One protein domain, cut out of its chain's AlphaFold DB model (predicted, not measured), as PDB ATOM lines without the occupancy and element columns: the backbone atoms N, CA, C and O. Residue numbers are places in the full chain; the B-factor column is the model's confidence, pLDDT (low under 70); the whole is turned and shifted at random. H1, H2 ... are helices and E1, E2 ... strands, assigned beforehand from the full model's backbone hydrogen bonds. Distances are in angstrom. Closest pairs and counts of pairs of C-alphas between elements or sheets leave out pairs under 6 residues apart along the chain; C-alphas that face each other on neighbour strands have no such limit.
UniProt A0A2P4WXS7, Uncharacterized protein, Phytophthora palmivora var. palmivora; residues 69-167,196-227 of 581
ATOM      1  N   PHE A  69      42.767 -38.298   2.924       71.12
ATOM      2  CA  PHE A  69      43.896 -37.964   2.061       71.12
ATOM      3  C   PHE A  69      44.613 -36.739   2.611       71.12
ATOM      4  O   PHE A  69      44.023 -35.920   3.310       71.12
ATOM      5  N   GLY A  70      45.890 -36.601   2.290       76.31
ATOM      6  CA  GLY A  70      46.675 -35.454   2.702       76.31
ATOM      7  C   GLY A  70      47.912 -35.305   1.855       76.31
ATOM      8  O   GLY A  70      48.405 -36.285   1.297       76.31
ATOM      9  N   ASP A  71      48.360 -34.064   1.737       75.94
ATOM     10  CA  ASP A  71      49.481 -33.677   0.893       75.94
ATOM     11  C   ASP A  71      50.043 -32.318   1.350       75.94
ATOM     12  O   ASP A  71      49.507 -31.666   2.260       75.94
ATOM     13  N   LYS A  72      51.122 -31.870   0.708       80.62
ATOM     14  CA  LYS A  72      51.614 -30.496   0.816       80.62
ATOM     15  C   LYS A  72      50.549 -29.534   0.284       80.62
ATOM     16  O   LYS A  72      50.046 -29.691  -0.828       80.62
ATOM     17  N   ALA A  73      50.214 -28.508   1.060       82.12
ATOM     18  CA  ALA A  73      49.202 -27.527   0.688       82.12
ATOM     19  C   ALA A  73      49.804 -26.443  -0.222       82.12
ATOM     20  O   ALA A  73      49.960 -25.297   0.182       82.12
ATOM     21  N   THR A  74      50.143 -26.797  -1.465       83.88
ATOM     22  CA  THR A  74      50.760 -25.868  -2.439       83.88
ATOM     23  C   THR A  74      49.876 -24.671  -2.800       83.88
ATOM     24  O   THR A  74      50.379 -23.665  -3.290       83.88
ATOM     25  N   VAL A  75      48.570 -24.777  -2.548       84.19
ATOM     26  CA  VAL A  75      47.575 -23.714  -2.755       84.19
ATOM     27  C   VAL A  75      47.468 -22.736  -1.581       84.19
ATOM     28  O   VAL A  75      46.851 -21.687  -1.740       84.19
ATOM     29  N   LEU A  76      48.030 -23.068  -0.413       84.00
ATOM     30  CA  LEU A  76      48.050 -22.187   0.755       84.00
ATOM     31  C   LEU A  76      49.342 -21.366   0.765       84.00
ATOM     32  O   LEU A  76      50.428 -21.887   0.511       84.00
ATOM     33  N   SER A  77      49.232 -20.082   1.108       81.31
ATOM     34  CA  SER A  77      50.410 -19.257   1.377       81.31
ATOM     35  C   SER A  77      51.153 -19.791   2.609       81.31
ATOM     36  O   SER A  77      50.550 -20.364   3.509       81.31
ATOM     37  N   GLY A  78      52.469 -19.593   2.706       72.38
ATOM     38  CA  GLY A  78      53.232 -20.057   3.877       72.38
ATOM     39  C   GLY A  78      52.861 -19.361   5.198       72.38
ATOM     40  O   GLY A  78      53.301 -19.784   6.264       72.38
ATOM     41  N   LEU A  79      52.070 -18.281   5.151       82.31
ATOM     42  CA  LEU A  79      51.781 -17.416   6.294       82.31
ATOM     43  C   LEU A  79      50.279 -17.080   6.379       82.31
ATOM     44  O   LEU A  79      49.835 -16.146   5.715       82.31
ATOM     45  N   PRO A  80      49.490 -17.746   7.241       83.94
ATOM     46  CA  PRO A  80      48.063 -17.450   7.442       83.94
ATOM     47  C   PRO A  80      47.748 -16.057   8.013       83.94
ATOM     48  O   PRO A  80      46.616 -15.590   7.915       83.94
ATOM     49  N   GLY A  81      48.714 -15.384   8.648       86.75
ATOM     50  CA  GLY A  81      48.459 -14.118   9.345       86.75
ATOM     51  C   GLY A  81      47.478 -14.284  10.513       86.75
ATOM     52  O   GLY A  81      46.462 -13.599  10.568       86.75
ATOM     53  N   LEU A  82      47.759 -15.224  11.421       88.12
ATOM     54  CA  LEU A  82      46.870 -15.572  12.534       88.12
ATOM     55  C   LEU A  82      46.881 -14.486  13.614       88.12
ATOM     56  O   LEU A  82      47.928 -14.173  14.175       88.12
ATOM     57  N   GLY A  83      45.714 -13.948  13.944       89.00
ATOM     58  CA  GLY A  83      45.468 -13.174  15.154       89.00
ATOM     59  C   GLY A  83      44.679 -14.006  16.155       89.00
ATOM     60  O   GLY A  83      43.682 -14.614  15.786       89.00
ATOM     61  N   VAL A  84      45.091 -14.030  17.418       88.38
ATOM     62  CA  VAL A  84      44.305 -14.644  18.496       88.38
ATOM     63  C   VAL A  84      43.845 -13.556  19.451       88.38
ATOM     64  O   VAL A  84      44.641 -12.717  19.891       88.38
ATOM     65  N   LYS A  85      42.549 -13.545  19.767       85.62
ATOM     66  CA  LYS A  85      41.960 -12.584  20.701       85.62
ATOM     67  C   LYS A  85      42.640 -12.722  22.063       85.62
ATOM     68  O   LYS A  85      42.537 -13.760  22.696       85.62
ATOM     69  N   GLY A  86      43.317 -11.663  22.499       81.31
ATOM     70  CA  GLY A  86      44.084 -11.645  23.747       81.31
ATOM     71  C   GLY A  86      45.579 -11.945  23.587       81.31
ATOM     72  O   GLY A  86      46.352 -11.418  24.380       81.31
ATOM     73  N   CYS A  87      46.016 -12.678  22.553       80.38
ATOM     74  CA  CYS A  87      47.447 -12.926  22.284       80.38
ATOM     75  C   CYS A  87      48.038 -12.007  21.198       80.38
ATOM     76  O   CYS A  87      49.255 -11.910  21.062       80.38
ATOM     77  N   GLY A  88      47.197 -11.340  20.402       84.19
ATOM     78  CA  GLY A  88      47.645 -10.521  19.273       84.19
ATOM     79  C   GLY A  88      48.006 -11.358  18.040       84.19
ATOM     80  O   GLY A  88      47.466 -12.443  17.835       84.19
ATOM     81  N   ILE A  89      48.874 -10.826  17.174       84.69
ATOM     82  CA  ILE A  89      49.285 -11.502  15.932       84.69
ATOM     83  C   ILE A  89      50.354 -12.553  16.247       84.69
ATOM     84  O   ILE A  89      51.426 -12.230  16.758       84.69
ATOM     85  N   LEU A  90      50.083 -13.805  15.884       84.62
ATOM     86  CA  LEU A  90      51.018 -14.915  15.989       84.62
ATOM     87  C   LEU A  90      52.013 -14.868  14.824       84.62
ATOM     88  O   LEU A  90      51.669 -15.113  13.669       84.62
ATOM     89  N   ALA A  91      53.272 -14.576  15.138       79.38
ATOM     90  CA  ALA A  91      54.365 -14.676  14.176       79.38
ATOM     91  C   ALA A  91      54.693 -16.148  13.879       79.38
ATOM     92  O   ALA A  91      54.883 -16.930  14.814       79.38
ATOM     93  N   LEU A  92      54.799 -16.487  12.592       78.19
ATOM     94  CA  LEU A  92      55.326 -17.760  12.101       78.19
ATOM     95  C   LEU A  92      56.679 -17.512  11.407       78.19
ATOM     96  O   LEU A  92      56.767 -16.551  10.639       78.19
ATOM     97  N   PRO A  93      57.733 -18.318  11.655       77.25
ATOM     98  CA  PRO A  93      57.826 -19.461  12.575       77.25
ATOM     99  C   PRO A  93      57.472 -19.146  14.030       77.25
ATOM    100  O   PRO A  93      57.710 -18.033  14.505       77.25
ATOM    101  N   MET A  94      56.894 -20.129  14.724       81.31
ATOM    102  CA  MET A  94      56.356 -19.925  16.066       81.31
ATOM    103  C   MET A  94      57.465 -19.538  17.049       81.31
ATOM    104  O   MET A  94      58.418 -20.290  17.250       81.31
ATOM    105  N   ARG A  95      57.347 -18.358  17.665       82.19
ATOM    106  CA  ARG A  95      58.287 -17.899  18.696       82.19
ATOM    107  C   ARG A  95      57.843 -18.348  20.085       82.19
ATOM    108  O   ARG A  95      56.643 -18.476  20.333       82.19
ATOM    109  N   LYS A  96      58.803 -18.529  20.996       83.06
ATOM    110  CA  LYS A  96      58.548 -18.974  22.377       83.06
ATOM    111  C   LYS A  96      57.594 -18.041  23.119       83.06
ATOM    112  O   LYS A  96      56.757 -18.508  23.879       83.06
ATOM    113  N   GLU A  97      57.678 -16.739  22.860       84.44
ATOM    114  CA  GLU A  97      56.826 -15.738  23.504       84.44
ATOM    115  C   GLU A  97      55.358 -15.898  23.079       84.44
ATOM    116  O   GLU A  97      54.460 -15.828  23.912       84.44
ATOM    117  N   ASN A  98      55.117 -16.182  21.794       85.44
ATOM    118  CA  ASN A  98      53.769 -16.394  21.269       85.44
ATOM    119  C   ASN A  98      53.193 -17.749  21.710       85.44
ATOM    120  O   ASN A  98      51.996 -17.844  21.971       85.44
ATOM    121  N   ALA A  99      54.036 -18.785  21.800       85.62
ATOM    122  CA  ALA A  99      53.645 -20.086  22.341       85.62
ATOM    123  C   ALA A  99      53.202 -19.950  23.806       85.62
ATOM    124  O   ALA A  99      52.076 -20.311  24.127       85.62
ATOM    125  N   ALA A 100      54.014 -19.296  24.646       86.69
ATOM    126  CA  ALA A 100      53.698 -19.056  26.054       86.69
ATOM    127  C   ALA A 100      52.385 -18.276  26.255       86.69
ATOM    128  O   ALA A 100      51.692 -18.464  27.253       86.69
ATOM    129  N   GLU A 101      52.016 -17.397  25.322       86.25
ATOM    130  CA  GLU A 101      50.748 -16.672  25.410       86.25
ATOM    131  C   GLU A 101      49.540 -17.562  25.069       86.25
ATOM    132  O   GLU A 101      48.517 -17.498  25.751       86.25
ATOM    133  N   ILE A 102      49.677 -18.471  24.094       86.81
ATOM    134  CA  ILE A 102      48.675 -19.519  23.833       86.81
ATOM    135  C   ILE A 102      48.584 -20.487  25.018       86.81
ATOM    136  O   ILE A 102      47.487 -20.926  25.346       86.81
ATOM    137  N   GLU A 103      49.688 -20.801  25.695       87.62
ATOM    138  CA  GLU A 103      49.674 -21.678  26.874       87.62
ATOM    139  C   GLU A 103      48.885 -21.082  28.045       87.62
ATOM    140  O   GLU A 103      48.180 -21.805  28.752       87.62
ATOM    141  N   LYS A 104      48.979 -19.760  28.244       85.31
ATOM    142  CA  LYS A 104      48.240 -19.049  29.299       85.31
ATOM    143  C   LYS A 104      46.747 -18.939  29.005       85.31
ATOM    144  O   LYS A 104      45.945 -19.017  29.932       85.31
ATOM    145  N   GLN A 105      46.384 -18.681  27.748       82.62
ATOM    146  CA  GLN A 105      45.002 -18.362  27.362       82.62
ATOM    147  C   GLN A 105      44.234 -19.578  26.825       82.62
ATOM    148  O   GLN A 105      43.008 -19.640  26.924       82.62
ATOM    149  N   GLY A 106      44.944 -20.551  26.259       84.06
ATOM    150  CA  GLY A 106      44.388 -21.754  25.662       84.06
ATOM    151  C   GLY A 106      43.946 -22.775  26.703       84.06
ATOM    152  O   GLY A 106      44.546 -22.952  27.763       84.06
ATOM    153  N   LYS A 107      42.894 -23.521  26.374       85.00
ATOM    154  CA  LYS A 107      42.428 -24.632  27.198       85.00
ATOM    155  C   LYS A 107      43.399 -25.803  27.065       85.00
ATOM    156  O   LYS A 107      43.630 -26.288  25.957       85.00
ATOM    157  N   VAL A 108      43.919 -26.294  28.187       87.12
ATOM    158  CA  VAL A 108      44.736 -27.516  28.219       87.12
ATOM    159  C   VAL A 108      43.873 -28.698  27.773       87.12
ATOM    160  O   VAL A 108      42.858 -29.006  28.400       87.12
ATOM    161  N   VAL A 109      44.256 -29.344  26.670       80.81
ATOM    162  CA  VAL A 109      43.593 -30.560  26.166       80.81
ATOM    163  C   VAL A 109      44.275 -31.799  26.726       80.81
ATOM    164  O   VAL A 109      43.604 -32.746  27.132       80.81
ATOM    165  N   ARG A 110      45.611 -31.788  26.741       80.50
ATOM    166  CA  ARG A 110      46.489 -32.818  27.309       80.50
ATOM    167  C   ARG A 110      47.787 -32.166  27.778       80.50
ATOM    168  O   ARG A 110      48.012 -30.981  27.543       80.50
ATOM    169  N   GLU A 111      48.644 -32.954  28.418       83.56
ATOM    170  CA  GLU A 111      50.005 -32.529  28.733       83.56
ATOM    171  C   GLU A 111      50.698 -32.009  27.461       83.56
ATOM    172  O   GLU A 111      50.769 -32.716  26.452       83.56
ATOM    173  N   LYS A 112      51.153 -30.752  27.506       86.94
ATOM    174  CA  LYS A 112      51.815 -30.045  26.397       86.94
ATOM    175  C   LYS A 112      50.988 -29.861  25.116       86.94
ATOM    176  O   LYS A 112      51.547 -29.726  24.024       86.94
ATOM    177  N   VAL A 113      49.656 -29.870  25.236       86.75
ATOM    178  CA  VAL A 113      48.731 -29.589  24.127       86.75
ATOM    179  C   VAL A 113      47.662 -28.593  24.566       86.75
ATOM    180  O   VAL A 113      46.826 -28.901  25.424       86.75
ATOM    181  N   TRP A 114      47.641 -27.428  23.922       90.62
ATOM    182  CA  TRP A 114      46.694 -26.344  24.202       90.62
ATOM    183  C   TRP A 114      45.775 -26.090  23.014       90.62
ATOM    184  O   TRP A 114      46.169 -26.252  21.858       90.62
ATOM    185  N   MET A 115      44.540 -25.687  23.306       90.44
ATOM    186  CA  MET A 115      43.497 -25.427  22.320       90.44
ATOM    187  C   MET A 115      42.885 -24.046  22.502       90.44
ATOM    188  O   MET A 115      42.446 -23.689  23.597       90.44
ATOM    189  N   VAL A 116      42.755 -23.332  21.392       88.19
ATOM    190  CA  VAL A 116      41.972 -22.103  21.261       88.19
ATOM    191  C   VAL A 116      40.799 -22.391  20.324       88.19
ATOM    192  O   VAL A 116      40.960 -23.083  19.315       88.19
ATOM    193  N   THR A 117      39.601 -21.928  20.671       86.38
ATOM    194  CA  THR A 117      38.410 -22.106  19.829       86.38
ATOM    195  C   THR A 117      38.460 -21.163  18.626       86.38
ATOM    196  O   THR A 117      39.007 -20.066  18.707       86.38
ATOM    197  N   GLY A 118      37.936 -21.601  17.483       83.75
ATOM    198  CA  GLY A 118      38.073 -20.893  16.208       83.75
ATOM    199  C   GLY A 118      37.444 -19.499  16.189       83.75
ATOM    200  O   GLY A 118      37.961 -18.619  15.517       83.75
ATOM    201  N   ASP A 119      36.409 -19.253  16.995       83.75
ATOM    202  CA  ASP A 119      35.785 -17.934  17.189       83.75
ATOM    203  C   ASP A 119      36.727 -16.893  17.821       83.75
ATOM    204  O   ASP A 119      36.484 -15.687  17.742       83.75
ATOM    205  N   GLN A 120      37.814 -17.349  18.445       86.06
ATOM    206  CA  GLN A 120      38.853 -16.502  19.028       86.06
ATOM    207  C   GLN A 120      40.036 -16.279  18.078       86.06
ATOM    208  O   GLN A 120      40.963 -15.546  18.434       86.06
ATOM    209  N   VAL A 121      40.023 -16.901  16.895       89.50
ATOM    210  CA  VAL A 121      41.116 -16.864  15.921       89.50
ATOM    211  C   VAL A 121      40.664 -16.140  14.656       89.50
ATOM    212  O   VAL A 121      39.686 -16.504  14.015       89.50
ATOM    213  N   GLU A 122      41.422 -15.126  14.267       89.88
ATOM    214  CA  GLU A 122      41.215 -14.336  13.060       89.88
ATOM    215  C   GLU A 122      42.326 -14.645  12.049       89.88
ATOM    216  O   GLU A 122      43.513 -14.554  12.365       89.88
ATOM    217  N   VAL A 123      41.957 -14.999  10.819       88.94
ATOM    218  CA  VAL A 123      42.902 -15.199   9.712       88.94
ATOM    219  C   VAL A 123      42.950 -13.913   8.895       88.94
ATOM    220  O   VAL A 123      41.952 -13.535   8.287       88.94
ATOM    221  N   LYS A 124      44.097 -13.226   8.890       87.25
ATOM    222  CA  LYS A 124      44.236 -11.906   8.252       87.25
ATOM    223  C   LYS A 124      44.843 -11.941   6.857       87.25
ATOM    224  O   LYS A 124      44.771 -10.930   6.166       87.25
ATOM    225  N   ASN A 125      45.464 -13.048   6.445       88.88
ATOM    226  CA  ASN A 125      46.013 -13.143   5.096       88.88
ATOM    227  C   ASN A 125      44.906 -13.513   4.084       88.88
ATOM    228  O   ASN A 125      44.439 -14.655   4.114       88.88
ATOM    229  N   PRO A 126      44.511 -12.613   3.162       86.31
ATOM    230  CA  PRO A 126      43.505 -12.925   2.148       86.31
ATOM    231  C   PRO A 126      43.949 -14.042   1.191       86.31
ATOM    232  O   PRO A 126      43.114 -14.848   0.794       86.31
ATOM    233  N   GLU A 127      45.247 -14.166   0.882       87.31
ATOM    234  CA  GLU A 127      45.762 -15.256   0.036       87.31
ATOM    235  C   GLU A 127      45.570 -16.626   0.697       87.31
ATOM    236  O   GLU A 127      45.354 -17.631   0.025       87.31
ATOM    237  N   TRP A 128      45.621 -16.674   2.033       88.94
ATOM    238  CA  TRP A 128      45.337 -17.897   2.778       88.94
ATOM    239  C   TRP A 128      43.851 -18.256   2.714       88.94
ATOM    240  O   TRP A 128      43.511 -19.427   2.557       88.94
ATOM    241  N   VAL A 129      42.966 -17.261   2.816       86.50
ATOM    242  CA  VAL A 129      41.513 -17.459   2.698       86.50
ATOM    243  C   VAL A 129      41.155 -17.959   1.296       86.50
ATOM    244  O   VAL A 129      40.480 -18.978   1.172       86.50
ATOM    245  N   GLU A 130      41.690 -17.331   0.246       86.25
ATOM    246  CA  GLU A 130      41.499 -17.778  -1.141       86.25
ATOM    247  C   GLU A 130      42.072 -19.191  -1.367       86.25
ATOM    248  O   GLU A 130      41.454 -20.042  -2.015       86.25
ATOM    249  N   GLY A 131      43.247 -19.475  -0.799       87.94
ATOM    250  CA  GLY A 131      43.854 -20.803  -0.837       87.94
ATOM    251  C   GLY A 131      42.998 -21.872  -0.149       87.94
ATOM    252  O   GLY A 131      42.881 -22.987  -0.661       87.94
ATOM    253  N   LEU A 132      42.356 -21.541   0.975       88.25
ATOM    254  CA  LEU A 132      41.427 -22.430   1.678       88.25
ATOM    255  C   LEU A 132      40.159 -22.700   0.870       88.25
ATOM    256  O   LEU A 132      39.696 -23.838   0.861       88.25
ATOM    257  N   GLU A 133      39.610 -21.704   0.175       84.69
ATOM    258  CA  GLU A 133      38.461 -21.906  -0.717       84.69
ATOM    259  C   GLU A 133      38.809 -22.866  -1.863       84.69
ATOM    260  O   GLU A 133      38.066 -23.817  -2.133       84.69
ATOM    261  N   LYS A 134      39.987 -22.693  -2.483       86.06
ATOM    262  CA  LYS A 134      40.509 -23.627  -3.499       86.06
ATOM    263  C   LYS A 134      40.695 -25.028  -2.924       86.06
ATOM    264  O   LYS A 134      40.278 -26.003  -3.548       86.06
ATOM    265  N   LEU A 135      41.268 -25.136  -1.724       84.56
ATOM    266  CA  LEU A 135      41.450 -26.415  -1.040       84.56
ATOM    267  C   LEU A 135      40.105 -27.074  -0.704       84.56
ATOM    268  O   LEU A 135      39.975 -28.287  -0.860       84.56
ATOM    269  N   GLY A 136      39.100 -26.296  -0.297       76.12
ATOM    270  CA  GLY A 136      37.733 -26.757  -0.054       76.12
ATOM    271  C   GLY A 136      37.094 -27.331  -1.316       76.12
ATOM    272  O   GLY A 136      36.561 -28.440  -1.274       76.12
ATOM    273  N   LYS A 137      37.244 -26.650  -2.458       76.62
ATOM    274  CA  LYS A 137      36.779 -27.139  -3.766       76.62
ATOM    275  C   LYS A 137      37.491 -28.426  -4.200       76.62
ATOM    276  O   LYS A 137      36.828 -29.403  -4.529       76.62
ATOM    277  N   MET A 138      38.824 -28.461  -4.137       77.88
ATOM    278  CA  MET A 138      39.607 -29.665  -4.461       77.88
ATOM    279  C   MET A 138      39.249 -30.837  -3.543       77.88
ATOM    280  O   MET A 138      39.224 -31.989  -3.971       77.88
ATOM    281  N   SER A 139      38.984 -30.544  -2.269       71.50
ATOM    282  CA  SER A 139      38.567 -31.553  -1.301       71.50
ATOM    283  C   SER A 139      37.168 -32.065  -1.609       71.50
ATOM    284  O   SER A 139      36.945 -33.264  -1.511       71.50
ATOM    285  N   ALA A 140      36.254 -31.190  -2.027       62.22
ATOM    286  CA  ALA A 140      34.914 -31.564  -2.458       62.22
ATOM    287  C   ALA A 140      34.967 -32.519  -3.661       62.22
ATOM    288  O   ALA A 140      34.403 -33.609  -3.597       62.22
ATOM    289  N   GLU A 141      35.739 -32.169  -4.694       63.66
ATOM    290  CA  GLU A 141      35.950 -33.008  -5.881       63.66
ATOM    291  C   GLU A 141      36.541 -34.381  -5.515       63.66
ATOM    292  O   GLU A 141      36.019 -35.409  -5.943       63.66
ATOM    293  N   LYS A 142      37.580 -34.419  -4.663       62.81
ATOM    294  CA  LYS A 142      38.197 -35.674  -4.185       62.81
ATOM    295  C   LYS A 142      37.284 -36.518  -3.292       62.81
ATOM    296  O   LYS A 142      37.482 -37.725  -3.207       62.81
ATOM    297  N   LEU A 143      36.326 -35.896  -2.609       57.47
ATOM    298  CA  LEU A 143      35.313 -36.573  -1.794       57.47
ATOM    299  C   LEU A 143      34.068 -36.966  -2.612       57.47
ATOM    300  O   LEU A 143      33.107 -37.471  -2.040       57.47
ATOM    301  N   GLY A 144      34.069 -36.738  -3.931       51.25
ATOM    302  CA  GLY A 144      32.975 -37.112  -4.828       51.25
ATOM    303  C   GLY A 144      31.847 -36.080  -4.941       51.25
ATOM    304  O   GLY A 144      30.862 -36.331  -5.637       51.25
ATOM    305  N   PHE A 145      31.978 -34.904  -4.320       47.47
ATOM    306  CA  PHE A 145      31.019 -33.816  -4.479       47.47
ATOM    307  C   PHE A 145      31.227 -33.119  -5.831       47.47
ATOM    308  O   PHE A 145      32.214 -32.412  -6.049       47.47
ATOM    309  N   LYS A 146      30.276 -33.294  -6.754       47.84
ATOM    310  CA  LYS A 146      30.275 -32.603  -8.052       47.84
ATOM    311  C   LYS A 146      29.599 -31.241  -7.912       47.84
ATOM    312  O   LYS A 146      28.477 -31.164  -7.429       47.84
ATOM    313  N   ASN A 147      30.260 -30.178  -8.373       46.47
ATOM    314  CA  ASN A 147      29.738 -28.800  -8.390       46.47
ATOM    315  C   ASN A 147      29.365 -28.200  -7.017       46.47
ATOM    316  O   ASN A 147      28.699 -27.169  -6.973       46.47
ATOM    317  N   VAL A 148      29.825 -28.784  -5.906       51.06
ATOM    318  CA  VAL A 148      29.640 -28.229  -4.556       51.06
ATOM    319  C   VAL A 148      30.978 -27.714  -4.040       51.06
ATOM    320  O   VAL A 148      31.969 -28.440  -4.029       51.06
ATOM    321  N   ALA A 149      31.014 -26.463  -3.588       56.59
ATOM    322  CA  ALA A 149      32.174 -25.906  -2.901       56.59
ATOM    323  C   ALA A 149      31.996 -26.082  -1.387       56.59
ATOM    324  O   ALA A 149      31.192 -25.385  -0.770       56.59
ATOM    325  N   LEU A 150      32.737 -27.017  -0.783       61.97
ATOM    326  CA  LEU A 150      32.766 -27.152   0.674       61.97
ATOM    327  C   LEU A 150      33.368 -25.889   1.292       61.97
ATOM    328  O   LEU A 150      34.472 -25.486   0.923       61.97
ATOM    329  N   ARG A 151      32.661 -25.297   2.256       73.38
ATOM    330  CA  ARG A 151      33.084 -24.103   2.991       73.38
ATOM    331  C   ARG A 151      33.931 -24.505   4.203       73.38
ATOM    332  O   ARG A 151      33.381 -25.090   5.140       73.38
ATOM    333  N   PRO A 152      35.234 -24.179   4.243       78.25
ATOM    334  CA  PRO A 152      36.061 -24.414   5.420       78.25
ATOM    335  C   PRO A 152      35.693 -23.427   6.533       78.25
ATOM    336  O   PRO A 152      35.750 -22.215   6.345       78.25
ATOM    337  N   VAL A 153      35.340 -23.942   7.708       79.88
ATOM    338  CA  VAL A 153      35.071 -23.152   8.917       79.88
ATOM    339  C   VAL A 153      36.093 -23.534   9.978       79.88
ATOM    340  O   VAL A 153      36.203 -24.707  10.330       79.88
ATOM    341  N   LEU A 154      36.862 -22.569  10.482       85.12
ATOM    342  CA  LEU A 154      37.866 -22.825  11.516       85.12
ATOM    343  C   LEU A 154      37.169 -23.215  12.828       85.12
ATOM    344  O   LEU A 154      36.485 -22.396  13.435       85.12
ATOM    345  N   ASP A 155      37.344 -24.461  13.265       77.88
ATOM    346  CA  ASP A 155      36.772 -24.972  14.515       77.88
ATOM    347  C   ASP A 155      37.713 -24.680  15.687       77.88
ATOM    348  O   ASP A 155      37.287 -24.189  16.735       77.88
ATOM    349  N   LYS A 156      39.006 -24.993  15.527       86.06
ATOM    350  CA  LYS A 156      40.001 -24.938  16.610       86.06
ATOM    351  C   LYS A 156      41.414 -24.679  16.090       86.06
ATOM    352  O   LYS A 156      41.791 -25.166  15.025       86.06
ATOM    353  N   LEU A 157      42.223 -24.015  16.909       89.31
ATOM    354  CA  LEU A 157      43.679 -23.940  16.790       89.31
ATOM    355  C   LEU A 157      44.303 -24.765  17.920       89.31
ATOM    356  O   LEU A 157      43.940 -24.604  19.084       89.31
ATOM    357  N   LEU A 158      45.224 -25.662  17.572       87.06
ATOM    358  CA  LEU A 158      45.931 -26.539  18.502       87.06
ATOM    359  C   LEU A 158      47.431 -26.248  18.463       87.06
ATOM    360  O   LEU A 158      48.037 -26.246  17.391       87.06
ATOM    361  N   LEU A 159      48.020 -26.040  19.639       89.00
ATOM    362  CA  LEU A 159      49.460 -25.909  19.836       89.00
ATOM    363  C   LEU A 159      49.984 -27.170  20.522       89.00
ATOM    364  O   LEU A 159      49.549 -27.497  21.626       89.00
ATOM    365  N   TYR A 160      50.930 -27.843  19.875       85.62
ATOM    366  CA  TYR A 160      51.704 -28.938  20.447       85.62
ATOM    367  C   TYR A 160      53.119 -28.439  20.727       85.62
ATOM    368  O   TYR A 160      53.819 -28.012  19.807       85.62
ATOM    369  N   GLU A 161      53.550 -28.505  21.978       87.25
ATOM    370  CA  GLU A 161      54.938 -28.222  22.356       87.25
ATOM    371  C   GLU A 161      55.779 -29.511  22.312       87.25
ATOM    372  O   GLU A 161      55.257 -30.609  22.104       87.25
ATOM    373  N   GLU A 162      57.092 -29.394  22.502       85.31
ATOM    374  CA  GLU A 162      58.018 -30.517  22.538       85.31
ATOM    375  C   GLU A 162      57.601 -31.557  23.585       85.31
ATOM    376  O   GLU A 162      57.607 -31.329  24.798       85.31
ATOM    377  N   GLY A 163      57.260 -32.746  23.101       79.75
ATOM    378  CA  GLY A 163      56.746 -33.856  23.886       79.75
ATOM    379  C   GLY A 163      55.224 -33.989  23.909       79.75
ATOM    380  O   GLY A 163      54.745 -35.024  24.370       79.75
ATOM    381  N   GLY A 164      54.481 -33.014  23.381       81.94
ATOM    382  CA  GLY A 164      53.034 -33.097  23.197       81.94
ATOM    383  C   GLY A 164      52.652 -34.163  22.167       81.94
ATOM    384  O   GLY A 164      53.321 -34.326  21.144       81.94
ATOM    385  N   GLN A 165      51.574 -34.901  22.442       77.19
ATOM    386  CA  GLN A 165      51.066 -35.974  21.584       77.19
ATOM    387  C   GLN A 165      49.560 -36.198  21.766       77.19
ATOM    388  O   GLN A 165      48.952 -35.733  22.733       77.19
ATOM    389  N   PHE A 166      48.956 -36.954  20.849       67.75
ATOM    390  CA  PHE A 166      47.547 -37.342  20.921       67.75
ATOM    391  C   PHE A 166      47.408 -38.855  20.687       67.75
ATOM    392  O   PHE A 166      47.373 -39.300  19.545       67.75
ATOM    393  N   GLU A 167      47.357 -39.650  21.764       62.78
ATOM    394  CA  GLU A 167      47.224 -41.120  21.718       62.78
ATOM    395  C   GLU A 167      45.757 -41.594  21.731       62.78
ATOM    396  O   GLU A 167      44.879 -40.924  22.293       62.78
ATOM    397  N   ASP A 196      56.435 -25.092   5.595       74.62
ATOM    398  CA  ASP A 196      55.423 -25.256   4.553       74.62
ATOM    399  C   ASP A 196      54.116 -25.822   5.138       74.62
ATOM    400  O   ASP A 196      54.154 -26.730   5.977       74.62
ATOM    401  N   PRO A 197      52.946 -25.329   4.697       81.44
ATOM    402  CA  PRO A 197      51.671 -25.855   5.147       81.44
ATOM    403  C   PRO A 197      51.415 -27.239   4.541       81.44
ATOM    404  O   PRO A 197      51.591 -27.477   3.344       81.44
ATOM    405  N   TYR A 198      50.934 -28.151   5.377       83.19
ATOM    406  CA  TYR A 198      50.428 -29.460   4.978       83.19
ATOM    407  C   TYR A 198      48.984 -29.598   5.435       83.19
ATOM    408  O   TYR A 198      48.577 -28.983   6.424       83.19
ATOM    409  N   PHE A 199      48.215 -30.425   4.736       84.69
ATOM    410  CA  PHE A 199      46.830 -30.678   5.099       84.69
ATOM    411  C   PHE A 199      46.518 -32.172   5.061       84.69
ATOM    412  O   PHE A 199      47.089 -32.925   4.274       84.69
ATOM    413  N   VAL A 200      45.578 -32.587   5.906       81.31
ATOM    414  CA  VAL A 200      44.893 -33.877   5.797       81.31
ATOM    415  C   VAL A 200      43.407 -33.614   5.933       81.31
ATOM    416  O   VAL A 200      42.967 -32.954   6.874       81.31
ATOM    417  N   VAL A 201      42.646 -34.170   5.002       73.19
ATOM    418  CA  VAL A 201      41.194 -34.264   5.064       73.19
ATOM    419  C   VAL A 201      40.843 -35.666   5.528       73.19
ATOM    420  O   VAL A 201      41.351 -36.657   5.005       73.19
ATOM    421  N   TYR A 202      39.984 -35.745   6.531       65.12
ATOM    422  CA  TYR A 202      39.470 -36.990   7.078       65.12
ATOM    423  C   TYR A 202      38.033 -36.773   7.546       65.12
ATOM    424  O   TYR A 202      37.613 -35.646   7.815       65.12
ATOM    425  N   THR A 203      37.264 -37.852   7.640       55.03
ATOM    426  CA  THR A 203      35.859 -37.784   8.049       55.03
ATOM    427  C   THR A 203      35.714 -37.344   9.508       55.03
ATOM    428  O   THR A 203      36.474 -37.750  10.394       55.03
ATOM    429  N   ALA A 204      34.722 -36.495   9.789       50.44
ATOM    430  CA  ALA A 204      34.451 -36.040  11.148       50.44
ATOM    431  C   ALA A 204      34.195 -37.242  12.076       50.44
ATOM    432  O   ALA A 204      33.362 -38.103  11.798       50.44
ATOM    433  N   GLY A 205      34.937 -37.307  13.184       44.62
ATOM    434  CA  GLY A 205      34.877 -38.423  14.127       44.62
ATOM    435  C   GLY A 205      35.829 -39.586  13.830       44.62
ATOM    436  O   GLY A 205      35.794 -40.557  14.586       44.62
ATOM    437  N   ALA A 206      36.673 -39.523  12.795       52.53
ATOM    438  CA  ALA A 206      37.740 -40.505  12.598       52.53
ATOM    439  C   ALA A 206      38.707 -40.538  13.797       52.53
ATOM    440  O   ALA A 206      39.042 -39.501  14.383       52.53
ATOM    441  N   HIS A 207      39.183 -41.736  14.150       54.84
ATOM    442  CA  HIS A 207      40.242 -41.883  15.144       54.84
ATOM    443  C   HIS A 207      41.539 -41.312  14.576       54.84
ATOM    444  O   HIS A 207      42.039 -41.783  13.557       54.84
ATOM    445  N   ARG A 208      42.100 -40.309  15.253       63.47
ATOM    446  CA  ARG A 208      43.381 -39.705  14.878       63.47
ATOM    447  C   ARG A 208      44.404 -39.897  15.982       63.47
ATOM    448  O   ARG A 208      44.090 -39.743  17.163       63.47
ATOM    449  N   VAL A 209      45.627 -40.196  15.571       69.25
ATOM    450  CA  VAL A 209      46.797 -40.223  16.444       69.25
ATOM    451  C   VAL A 209      47.769 -39.177  15.926       69.25
ATOM    452  O   VAL A 209      48.082 -39.163  14.737       69.25
ATOM    453  N   VAL A 210      48.227 -38.297  16.814       74.69
ATOM    454  CA  VAL A 210      49.305 -37.348  16.518       74.69
ATOM    455  C   VAL A 210      50.527 -37.821  17.285       74.69
ATOM    456  O   VAL A 210      50.494 -37.894  18.515       74.69
ATOM    457  N   GLU A 211      51.577 -38.187  16.549       76.50
ATOM    458  CA  GLU A 211      52.853 -38.606  17.128       76.50
ATOM    459  C   GLU A 211      53.462 -37.503  17.990       76.50
ATOM    460  O   GLU A 211      53.243 -36.313  17.764       76.50
ATOM    461  N   LYS A 212      54.277 -37.924  18.956       78.50
ATOM    462  CA  LYS A 212      55.028 -37.027  19.821       78.50
ATOM    463  C   LYS A 212      55.866 -36.039  19.016       78.50
ATOM    464  O   LYS A 212      56.698 -36.442  18.200       78.50
ATOM    465  N   VAL A 213      55.691 -34.751  19.306       80.06
ATOM    466  CA  VAL A 213      56.568 -33.693  18.792       80.06
ATOM    467  C   VAL A 213      57.951 -33.875  19.413       80.06
ATOM    468  O   VAL A 213      58.103 -33.806  20.632       80.06
ATOM    469  N   THR A 214      58.960 -34.152  18.587       76.62
ATOM    470  CA  THR A 214      60.322 -34.466  19.050       76.62
ATOM    471  C   THR A 214      61.189 -33.234  19.284       76.62
ATOM    472  O   THR A 214      62.166 -33.332  20.015       76.62
ATOM    473  N   SER A 215      60.874 -32.102  18.651       77.38
ATOM    474  CA  SER A 215      61.580 -30.830  18.829       77.38
ATOM    475  C   SER A 215      60.722 -29.668  18.320       77.38
ATOM    476  O   SER A 215      60.017 -29.818  17.320       77.38
ATOM    477  N   GLY A 216      60.800 -28.514  18.987       81.19
ATOM    478  CA  GLY A 216      60.071 -27.301  18.605       81.19
ATOM    479  C   GLY A 216      58.575 -27.356  18.933       81.19
ATOM    480  O   GLY A 216      58.151 -28.081  19.831       81.19
ATOM    481  N   CYS A 217      57.777 -26.570  18.208       79.81
ATOM    482  CA  CYS A 217      56.323 -26.520  18.369       79.81
ATOM    483  C   CYS A 217      55.627 -26.834  17.041       79.81
ATOM    484  O   CYS A 217      56.063 -26.370  15.986       79.81
ATOM    485  N   CYS A 218      54.520 -27.572  17.097       81.44
ATOM    486  CA  CYS A 218      53.649 -27.834  15.956       81.44
ATOM    487  C   CYS A 218      52.322 -27.093  16.146       81.44
ATOM    488  O   CYS A 218      51.643 -27.258  17.163       81.44
ATOM    489  N   LEU A 219      51.962 -26.272  15.161       85.38
ATOM    490  CA  LEU A 219      50.694 -25.558  15.125       85.38
ATOM    491  C   LEU A 219      49.750 -26.264  14.150       85.38
ATOM    492  O   LEU A 219      50.099 -26.465  12.989       85.38
ATOM    493  N   MET A 220      48.550 -26.611  14.608       86.56
ATOM    494  CA  MET A 220      47.537 -27.276  13.790       86.56
ATOM    495  C   MET A 220      46.242 -26.466  13.785       86.56
ATOM    496  O   MET A 220      45.681 -26.160  14.837       86.56
ATOM    497  N   LEU A 221      45.745 -26.152  12.590       86.50
ATOM    498  CA  LEU A 221      44.445 -25.518  12.388       86.50
ATOM    499  C   LEU A 221      43.440 -26.589  11.964       86.50
ATOM    500  O   LEU A 221      43.644 -27.271  10.960       86.50
ATOM    501  N   LEU A 222      42.370 -26.751  12.737       83.75
ATOM    502  CA  LEU A 222      41.312 -27.711  12.448       83.75
ATOM    503  C   LEU A 222      40.128 -26.989  11.806       83.75
ATOM    504  O   LEU A 222      39.458 -26.198  12.470       83.75
ATOM    505  N   TYR A 223      39.866 -27.297  10.539       83.19
ATOM    506  CA  TYR A 223      38.712 -26.786   9.805       83.19
ATOM    507  C   TYR A 223      37.630 -27.859   9.686       83.19
ATOM    508  O   TYR A 223      37.914 -29.003   9.330       83.19
ATOM    509  N   SER A 224      36.387 -27.465   9.936       74.62
ATOM    510  CA  SER A 224      35.200 -28.218   9.549       74.62
ATOM    511  C   SER A 224      34.847 -27.846   8.113       74.62
ATOM    512  O   SER A 224      34.609 -26.677   7.818       74.62
ATOM    513  N   LEU A 225      34.832 -28.823   7.209       69.88
ATOM    514  CA  LEU A 225      34.363 -28.624   5.839       69.88
ATOM    515  C   LEU A 225      32.839 -28.762   5.824       69.88
ATOM    516  O   LEU A 225      32.315 -29.859   6.013       69.88
ATOM    517  N   CYS A 226      32.130 -27.650   5.653       60.31
ATOM    518  CA  CYS A 226      30.670 -27.602   5.685       60.31
ATOM    519  C   CYS A 226      30.093 -27.502   4.270       60.31
ATOM    520  O   CYS A 226      30.653 -26.810   3.420       60.31
ATOM    521  N   LEU A 227      28.937 -28.119   4.030       54.56
ATOM    522  CA  LEU A 227      28.150 -27.831   2.832       54.56
ATOM    523  C   LEU A 227      27.683 -26.362   2.864       54.56
ATOM    524  O   LEU A 227      27.400 -25.836   3.950       54.56
TER     525      LEU A 227
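What this domain is: This is residues 69 to 167 and 196 to 227 of the 581 residues of an uncharacterized protein of Phytophthora palmivora var. palmivora (UniProt A0A2P4WXS7). A strongly twisted sheet, E3, E4, E6 and E8, runs through the domain, its two long strands E6 and E8 passing nearest to the mean of the C-alphas; H1 packs near one end of it, over E4 and E6, and the longer H2 crosses it near the other. The short pair E2 and E5 lies on the side of H1, while the pair E1 and E7 packs beside the later part of H2, and residues 203 to 217 arch over that other side. The printed part has 131 residues with two named helices and eight named strands, in the order E1 E2 H1 E3 E4 E5 H2 E6 E7 E8, a mixed class. The four-stranded sheet has the order E3 E4 E6 E8 and is antiparallel. The whole is compact, with a radius of gyration of the C-alphas of 14.9 A and spans of 43 by 32 by 24 A.

Where its parts are: In the large sheet, E3 is residues 107 to 110, E4 is 113 to 117, 13.5 A long, E6 is 151 to 160, 26.0 A, and E8 is 218 to 226, 25.2 A, ending at C-alpha 226 (30.670, -27.602, 5.685). E6 bends by 52 degrees at residue 155. H1 is residues 96 to 105, 14.4 A, and H2 is residues 126 to 142, 24.2 A, from C-alpha 126 (43.505, -12.925, 2.148). E2 is residues 82 to 84 and E5 residues 121 to 123. E1 is residues 69 to 72, from C-alpha 69 (43.896, -37.964, 2.061), and E7 residues 198 to 202.

How they stand to each other: E3 and E8 are the edge strands. E6 and E8 have N 153 and O 224 at 2.8 A, E4 and E6 N 116 and O 157 at 2.9 A, and the hairpin E3 and E4 N 107 and O 115 at 2.8 A, each within hydrogen-bond range. With H1 and H2 on one face, the sheet makes two layers. H1 is over E4 and E6 at a height of 9.9 A over the sheet; its closest C-alphas to E4 are Glu 103 and Trp 114, 6.1 A. H2, at a height of 8.6 A, runs across the strands, at 71 degrees to E6 on the local plane; the closest C-alphas are Gly 136 and Arg 151, 6.2 A. H1 and H2 are apart. E2 and E5 are antiparallel, with N 83 and O 122 at 2.8 A, and so are E1 and E7, with N 201 and O 69 at 2.8 A. E7 and E8 are near each other. In H1 and H2 every O i to N i+4 pair is within hydrogen-bond range.

The domain as a whole: The C-alphas farthest apart, Glu 97 and Lys 146, are 44.6 A apart. Residues 168 to 195 are not printed, and C-alphas 167 and 196 are 24.8 A apart across this cut. The links E2 to H1 and E7 to E8 are long. The model's mean pLDDT over the printed part is 78.4; it is under 70 at residues 140 to 150, 166 to 167, 202 to 209 and 225 to 227.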